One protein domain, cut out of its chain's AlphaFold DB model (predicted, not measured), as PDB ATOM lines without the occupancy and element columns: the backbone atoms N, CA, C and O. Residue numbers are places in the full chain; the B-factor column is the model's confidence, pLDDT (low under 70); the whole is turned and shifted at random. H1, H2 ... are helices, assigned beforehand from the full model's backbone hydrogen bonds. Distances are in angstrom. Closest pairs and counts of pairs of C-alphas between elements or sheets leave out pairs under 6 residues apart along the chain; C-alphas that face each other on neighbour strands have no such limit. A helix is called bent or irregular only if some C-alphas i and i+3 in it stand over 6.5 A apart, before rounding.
ATOM      1  N   PRO A  73     -25.026  60.238 -29.255       86.44
ATOM      2  CA  PRO A  73     -25.953  60.697 -28.222       86.44
ATOM      3  C   PRO A  73     -25.358  60.558 -26.815       86.44
ATOM      4  O   PRO A  73     -24.601  59.626 -26.545       86.44
ATOM      5  N   SER A  74     -25.769  61.424 -25.885       84.12
ATOM      6  CA  SER A  74     -25.211  61.517 -24.521       84.12
ATOM      7  C   SER A  74     -25.136  60.183 -23.764       84.12
ATOM      8  O   SER A  74     -24.104  59.879 -23.173       84.12
ATOM      9  N   LYS A  75     -26.188  59.351 -23.823       84.31
ATOM     10  CA  LYS A  75     -26.201  58.030 -23.163       84.31
ATOM     11  C   LYS A  75     -25.189  57.055 -23.775       84.31
ATOM     12  O   LYS A  75     -24.440  56.427 -23.041       84.31
ATOM     13  N   GLN A  76     -25.144  56.942 -25.104       84.06
ATOM     14  CA  GLN A  76     -24.195  56.057 -25.802       84.06
ATOM     15  C   GLN A  76     -22.749  56.522 -25.621       84.06
ATOM     16  O   GLN A  76     -21.858  55.702 -25.420       84.06
ATOM     17  N   ARG A  77     -22.531  57.842 -25.615       88.56
ATOM     18  CA  ARG A  77     -21.231  58.455 -25.333       88.56
ATOM     19  C   ARG A  77     -20.701  58.055 -23.957       88.56
ATOM     20  O   ARG A  77     -19.523  57.739 -23.856       88.56
ATOM     21  N   LEU A  78     -21.551  58.058 -22.926       87.94
ATOM     22  CA  LEU A  78     -21.153  57.660 -21.574       87.94
ATOM     23  C   LEU A  78     -20.673  56.202 -21.544       87.94
ATOM     24  O   LEU A  78     -19.580  55.941 -21.056       87.94
ATOM     25  N   TYR A  79     -21.445  55.279 -22.128       87.62
ATOM     26  CA  TYR A  79     -21.070  53.862 -22.185       87.62
ATOM     27  C   TYR A  79     -19.762  53.639 -22.943       87.62
ATOM     28  O   TYR A  79     -18.869  52.973 -22.434       87.62
ATOM     29  N   GLN A  80     -19.603  54.249 -24.120       88.62
ATOM     30  CA  GLN A  80     -18.369  54.084 -24.884       88.62
ATOM     31  C   GLN A  80     -17.162  54.725 -24.184       88.62
ATOM     32  O   GLN A  80     -16.046  54.230 -24.307       88.62
ATOM     33  N   LEU A  81     -17.365  55.806 -23.425       90.94
ATOM     34  CA  LEU A  81     -16.317  56.386 -22.589       90.94
ATOM     35  C   LEU A  81     -15.923  55.432 -21.454       90.94
ATOM     36  O   LEU A  81     -14.733  55.288 -21.186       90.94
ATOM     37  N   SER A  82     -16.887  54.744 -20.836       91.00
ATOM     38  CA  SER A  82     -16.611  53.682 -19.861       91.00
ATOM     39  C   SER A  82     -15.830  52.519 -20.479       91.00
ATOM     40  O   SER A  82     -14.841  52.098 -19.885       91.00
ATOM     41  N   ASP A  83     -16.196  52.058 -21.680       90.88
ATOM     42  CA  ASP A  83     -15.460  51.005 -22.401       90.88
ATOM     43  C   ASP A  83     -13.997  51.416 -22.635       90.88
ATOM     44  O   ASP A  83     -13.069  50.668 -22.322       90.88
ATOM     45  N   TRP A  84     -13.773  52.643 -23.126       93.88
ATOM     46  CA  TRP A  84     -12.426  53.181 -23.322       93.88
ATOM     47  C   TRP A  84     -11.654  53.321 -22.011       93.88
ATOM     48  O   TRP A  84     -10.465  53.011 -21.981       93.88
ATOM     49  N   ALA A  85     -12.304  53.758 -20.932       94.00
ATOM     50  CA  ALA A  85     -11.674  53.871 -19.622       94.00
ATOM     51  C   ALA A  85     -11.221  52.500 -19.101       94.00
ATOM     52  O   ALA A  85     -10.065  52.359 -18.713       94.00
ATOM     53  N   ILE A  86     -12.085  51.479 -19.169       94.69
ATOM     54  CA  ILE A  86     -11.757  50.101 -18.771       94.69
ATOM     55  C   ILE A  86     -10.583  49.568 -19.601       94.69
ATOM     56  O   ILE A  86      -9.626  49.028 -19.044       94.69
ATOM     57  N   LEU A  87     -10.621  49.773 -20.922       95.12
ATOM     58  CA  LEU A  87      -9.565  49.341 -21.833       95.12
ATOM     59  C   LEU A  87      -8.222  50.011 -21.506       95.12
ATOM     60  O   LEU A  87      -7.211  49.324 -21.369       95.12
ATOM     61  N   ILE A  88      -8.206  51.336 -21.339       96.44
ATOM     62  CA  ILE A  88      -6.997  52.102 -20.996       96.44
ATOM     63  C   ILE A  88      -6.460  51.670 -19.629       96.44
ATOM     64  O   ILE A  88      -5.261  51.424 -19.500       96.44
ATOM     65  N   SER A  89      -7.325  51.514 -18.623       96.12
ATOM     66  CA  SER A  89      -6.936  51.003 -17.307       96.12
ATOM     67  C   SER A  89      -6.309  49.615 -17.401       96.12
ATOM     68  O   SER A  89      -5.283  49.381 -16.768       96.12
ATOM     69  N   GLY A  90      -6.855  48.720 -18.230       97.12
ATOM     70  CA  GLY A  90      -6.275  47.401 -18.477       97.12
ATOM     71  C   GLY A  90      -4.858  47.469 -19.045       97.12
ATOM     72  O   GLY A  90      -3.955  46.810 -18.531       97.12
ATOM     73  N   ILE A  91      -4.627  48.333 -20.040       97.25
ATOM     74  CA  ILE A  91      -3.295  48.520 -20.639       97.25
ATOM     75  C   ILE A  91      -2.307  49.088 -19.611       97.25
ATOM     76  O   ILE A  91      -1.180  48.599 -19.511       97.25
ATOM     77  N   ILE A  92      -2.720  50.097 -18.836       97.38
ATOM     78  CA  ILE A  92      -1.873  50.727 -17.812       97.38
ATOM     79  C   ILE A  92      -1.515  49.717 -16.720       97.38
ATOM     80  O   ILE A  92      -0.341  49.574 -16.388       97.38
ATOM     81  N   LEU A  93      -2.502  49.000 -16.176       97.31
ATOM     82  CA  LEU A  93      -2.296  48.019 -15.109       97.31
ATOM     83  C   LEU A  93      -1.484  46.816 -15.590       97.31
ATOM     84  O   LEU A  93      -0.622  46.343 -14.856       97.31
ATOM     85  N   GLY A  94      -1.700  46.359 -16.826       97.25
ATOM     86  CA  GLY A  94      -0.917  45.281 -17.426       97.25
ATOM     87  C   GLY A  94       0.559  45.657 -17.543       97.25
ATOM     88  O   GLY A  94       1.428  44.921 -17.076       97.25
ATOM     89  N   ASN A  95       0.845  46.846 -18.082       97.38
ATOM     90  CA  ASN A  95       2.208  47.366 -18.154       97.38
ATOM     91  C   ASN A  95       2.805  47.558 -16.752       97.38
ATOM     92  O   ASN A  95       3.866  47.014 -16.459       97.38
ATOM     93  N   ALA A  96       2.111  48.253 -15.849       96.00
ATOM     94  CA  ALA A  96       2.576  48.471 -14.481       96.00
ATOM     95  C   ALA A  96       2.866  47.151 -13.745       96.00
ATOM     96  O   ALA A  96       3.918  47.020 -13.123       96.00
ATOM     97  N   GLY A  97       1.986  46.154 -13.871       96.75
ATOM     98  CA  GLY A  97       2.167  44.819 -13.302       96.75
ATOM     99  C   GLY A  97       3.389  44.100 -13.858       96.75
ATOM    100  O   GLY A  97       4.159  43.529 -13.085       96.75
ATOM    101  N   TYR A  98       3.622  44.191 -15.170       95.81
ATOM    102  CA  TYR A  98       4.823  43.649 -15.805       95.81
ATOM    103  C   TYR A  98       6.104  44.281 -15.236       95.81
ATOM    104  O   TYR A  98       6.990  43.565 -14.766       95.81
ATOM    105  N   PHE A  99       6.193  45.615 -15.195       94.12
ATOM    106  CA  PHE A  99       7.394  46.302 -14.700       94.12
ATOM    107  C   PHE A  99       7.606  46.145 -13.192       94.12
ATOM    108  O   PHE A  99       8.748  46.050 -12.741       94.12
ATOM    109  N   ALA A 100       6.524  46.065 -12.416       94.56
ATOM    110  CA  ALA A 100       6.571  45.800 -10.981       94.56
ATOM    111  C   ALA A 100       6.823  44.317 -10.644       94.56
ATOM    112  O   ALA A 100       6.963  43.986  -9.469       94.56
ATOM    113  N   LYS A 101       6.868  43.422 -11.648       94.88
ATOM    114  CA  LYS A 101       6.937  41.960 -11.475       94.88
ATOM    115  C   LYS A 101       5.813  41.415 -10.580       94.88
ATOM    116  O   LYS A 101       6.010  40.472  -9.815       94.88
ATOM    117  N   GLN A 102       4.627  42.019 -10.666       97.25
ATOM    118  CA  GLN A 102       3.440  41.638  -9.903       97.25
ATOM    119  C   GLN A 102       2.452  40.887 -10.797       97.25
ATOM    120  O   GLN A 102       1.653  41.491 -11.516       97.25
ATOM    121  N   ASN A 103       2.478  39.554 -10.717       94.94
ATOM    122  CA  ASN A 103       1.644  38.683 -11.550       94.94
ATOM    123  C   ASN A 103       0.141  38.942 -11.370       94.94
ATOM    124  O   ASN A 103      -0.602  38.912 -12.346       94.94
ATOM    125  N   SER A 104      -0.315  39.230 -10.148       95.25
ATOM    126  CA  SER A 104      -1.720  39.558  -9.877       95.25
ATOM    127  C   SER A 104      -2.163  40.824 -10.613       95.25
ATOM    128  O   SER A 104      -3.203  40.823 -11.265       95.25
ATOM    129  N   LEU A 105      -1.352  41.883 -10.564       94.19
ATOM    130  CA  LEU A 105      -1.639  43.153 -11.229       94.19
ATOM    131  C   LEU A 105      -1.614  43.013 -12.756       94.19
ATOM    132  O   LEU A 105      -2.494  43.539 -13.436       94.19
ATOM    133  N   LEU A 106      -0.652  42.248 -13.281       95.06
ATOM    134  CA  LEU A 106      -0.577  41.904 -14.701       95.06
ATOM    135  C   LEU A 106      -1.847  41.175 -15.164       95.06
ATOM    136  O   LEU A 106      -2.448  41.564 -16.163       95.06
ATOM    137  N   LEU A 107      -2.284  40.154 -14.418       95.88
ATOM    138  CA  LEU A 107      -3.498  39.394 -14.723       95.88
ATOM    139  C   LEU A 107      -4.750  40.275 -14.675       95.88
ATOM    140  O   LEU A 107      -5.562  40.216 -15.595       95.88
ATOM    141  N   ILE A 108      -4.887  41.127 -13.653       95.81
ATOM    142  CA  ILE A 108      -5.992  42.095 -13.561       95.81
ATOM    143  C   ILE A 108      -5.992  43.020 -14.784       95.81
ATOM    144  O   ILE A 108      -7.039  43.231 -15.393       95.81
ATOM    145  N   GLY A 109      -4.825  43.529 -15.185       95.38
ATOM    146  CA  GLY A 109      -4.683  44.360 -16.378       95.38
ATOM    147  C   GLY A 109      -5.135  43.653 -17.658       95.38
ATOM    148  O   GLY A 109      -5.911  44.216 -18.429       95.38
ATOM    149  N   ILE A 110      -4.722  42.396 -17.852       93.94
ATOM    150  CA  ILE A 110      -5.129  41.576 -19.004       93.94
ATOM    151  C   ILE A 110      -6.648  41.362 -19.018       93.94
ATOM    152  O   ILE A 110      -7.284  41.555 -20.054       93.94
ATOM    153  N   VAL A 111      -7.247  41.005 -17.877       95.62
ATOM    154  CA  VAL A 111      -8.699  40.785 -17.772       95.62
ATOM    155  C   VAL A 111      -9.471  42.065 -18.097       95.62
ATOM    156  O   VAL A 111     -10.427  42.018 -18.870       95.62
ATOM    157  N   LEU A 112      -9.037  43.214 -17.574       94.62
ATOM    158  CA  LEU A 112      -9.657  44.508 -17.871       94.62
ATOM    159  C   LEU A 112      -9.500  44.901 -19.342       94.62
ATOM    160  O   LEU A 112     -10.451  45.397 -19.941       94.62
ATOM    161  N   PHE A 113      -8.341  44.642 -19.951       94.19
ATOM    162  CA  PHE A 113      -8.128  44.904 -21.374       94.19
ATOM    163  C   PHE A 113      -9.083  44.082 -22.249       94.19
ATOM    164  O   PHE A 113      -9.719  44.633 -23.147       94.19
ATOM    165  N   ILE A 114      -9.240  42.786 -21.955       91.69
ATOM    166  CA  ILE A 114     -10.175  41.909 -22.675       91.69
ATOM    167  C   ILE A 114     -11.619  42.378 -22.459       91.69
ATOM    168  O   ILE A 114     -12.375  42.486 -23.424       91.69
ATOM    169  N   ALA A 115     -11.994  42.709 -21.219       89.94
ATOM    170  CA  ALA A 115     -13.327  43.211 -20.899       89.94
ATOM    171  C   ALA A 115     -13.645  44.517 -21.647       89.94
ATOM    172  O   ALA A 115     -14.716  44.633 -22.233       89.94
ATOM    173  N   GLY A 116     -12.703  45.463 -21.703       86.12
ATOM    174  CA  GLY A 116     -12.868  46.727 -22.430       86.12
ATOM    175  C   GLY A 116     -12.915  46.575 -23.956       86.12
ATOM    176  O   GLY A 116     -13.424  47.456 -24.649       86.12
ATOM    177  N   CYS A 117     -12.418  45.459 -24.503       86.62
ATOM    178  CA  CYS A 117     -12.565  45.139 -25.925       86.62
ATOM    179  C   CYS A 117     -13.986  44.671 -26.290       86.62
ATOM    180  O   CYS A 117     -14.355  44.726 -27.467       86.62
ATOM    181  N   ILE A 118     -14.786  44.227 -25.315       82.62
ATOM    182  CA  ILE A 118     -16.161  43.763 -25.521       82.62
ATOM    183  C   ILE A 118     -17.116  44.945 -25.278       82.62
ATOM    184  O   ILE A 118     -17.224  45.415 -24.148       82.62
ATOM    185  N   PRO A 119     -17.821  45.454 -26.306       68.12
ATOM    186  CA  PRO A 119     -18.685  46.622 -26.148       68.12
ATOM    187  C   PRO A 119     -19.872  46.331 -25.219       68.12
ATOM    188  O   PRO A 119     -20.620  45.377 -25.444       68.12
ATOM    189  N   ILE A 120     -20.096  47.190 -24.217       58.28
ATOM    190  CA  ILE A 120     -21.167  47.000 -23.221       58.28
ATOM    191  C   ILE A 120     -22.564  47.211 -23.836       58.28
ATOM    192  O   ILE A 120     -23.535  46.619 -23.359       58.28
ATOM    193  N   HIS A 121     -22.702  48.011 -24.906       55.81
ATOM    194  CA  HIS A 121     -23.991  48.246 -25.579       55.81
ATOM    195  C   HIS A 121     -23.860  48.704 -27.050       55.81
ATOM    196  O   HIS A 121     -24.220  49.825 -27.401       55.81
ATOM    197  N   ASP A 122     -23.450  47.813 -27.956       53.19
ATOM    198  CA  ASP A 122     -23.650  48.014 -29.402       53.19
ATOM    199  C   ASP A 122     -25.046  47.510 -29.812       53.19
ATOM    200  O   ASP A 122     -25.198  46.553 -30.571       53.19
ATOM    201  N   ARG A 123     -26.121  48.118 -29.287       49.19
ATOM    202  CA  ARG A 123     -27.444  47.862 -29.880       49.19
ATOM    203  C   ARG A 123     -27.524  48.631 -31.198       49.19
ATOM    204  O   ARG A 123     -27.436  49.864 -31.162       49.19
ATOM    205  N   PRO A 124     -27.727  47.962 -32.348       47.12
ATOM    206  CA  PRO A 124     -28.005  48.672 -33.586       47.12
ATOM    207  C   PRO A 124     -29.236  49.546 -33.350       47.12
ATOM    208  O   PRO A 124     -30.219  49.086 -32.761       47.12
ATOM    209  N   LYS A 125     -29.179  50.816 -33.773       46.12
ATOM    210  CA  LYS A 125     -30.378  51.657 -33.862       46.12
ATOM    211  C   LYS A 125     -31.427  50.833 -34.615       46.12
ATOM    212  O   LYS A 125     -31.255  50.596 -35.812       46.12
ATOM    213  N   LYS A 126     -32.477  50.366 -33.930       40.09
ATOM    214  CA  LYS A 126     -33.703  49.979 -34.630       40.09
ATOM    215  C   LYS A 126     -34.148  51.247 -35.357       40.09
ATOM    216  O   LYS A 126     -34.256  52.291 -34.714       40.09
ATOM    217  N   LYS A 127     -34.211  51.154 -36.688       41.56
ATOM    218  CA  LYS A 127     -34.804  52.189 -37.536       41.56
ATOM    219  C   LYS A 127     -36.213  52.491 -37.050       41.56
ATOM    220  O   LYS A 127     -36.886  51.517 -36.640       41.56
TER     221      LYS A 127
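This is residues 73 to 127 of the 127 residues of an uncharacterized protein of Lactobacillus intestinalis (UniProt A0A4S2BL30). The printed part is a helical hairpin: a long helix, H1, and a shorter one, H2, folded back beside it and running the opposite way. Past the end of H2 the last residues, 118 to 127, run on as a tail without a named element. The printed part has 55 residues with two named helices, H1 then H2, and no named strand, and its class is all helix. The whole is loose, with a radius of gyration of the C-alphas of 13.9 A, and is a rod that spans 50 by 15 by 10 A.

Pro 73 is the first printed residue. H1 holds residues 74 to 99 and measures 37.3 A from its first C-alpha, at (-25.211, 61.517, -24.521), to its last, at (7.394, 46.302, -14.700). Residues 100 to 102 form the link to H2. H2 holds residues 103 to 117 and measures 21.2 A, from C-alpha 103 at (1.644, 38.683, -11.550) to C-alpha 117 at (-12.565, 45.139, -25.925). Neither helix is bent.

H1 and H2 touch, with 52 pairs of C-alphas within 8 A. Their closest C-alphas are those of Gly 94 and Gly 109, 4.0 A apart. Their centres are 10.1 A apart. They run opposite ways at a shallow tilt of 27 degrees, and form a helical hairpin. In both H1 and H2 every O i to N i+4 pair is within hydrogen-bond range.

The two C-alphas farthest apart are those of Lys 101 and Lys 127, at 50.3 A. The C-alphas of Pro 73 and Lys 127, the first and last printed residues, are 15.4 A apart. The printed part has no cut, and the link from H1 to H2 is tight. Lys 127 is the chain's last residue. The mean pLDDT of the printed part is 86.0, and the model's confidence is low, under 70, in residues 119 to 127.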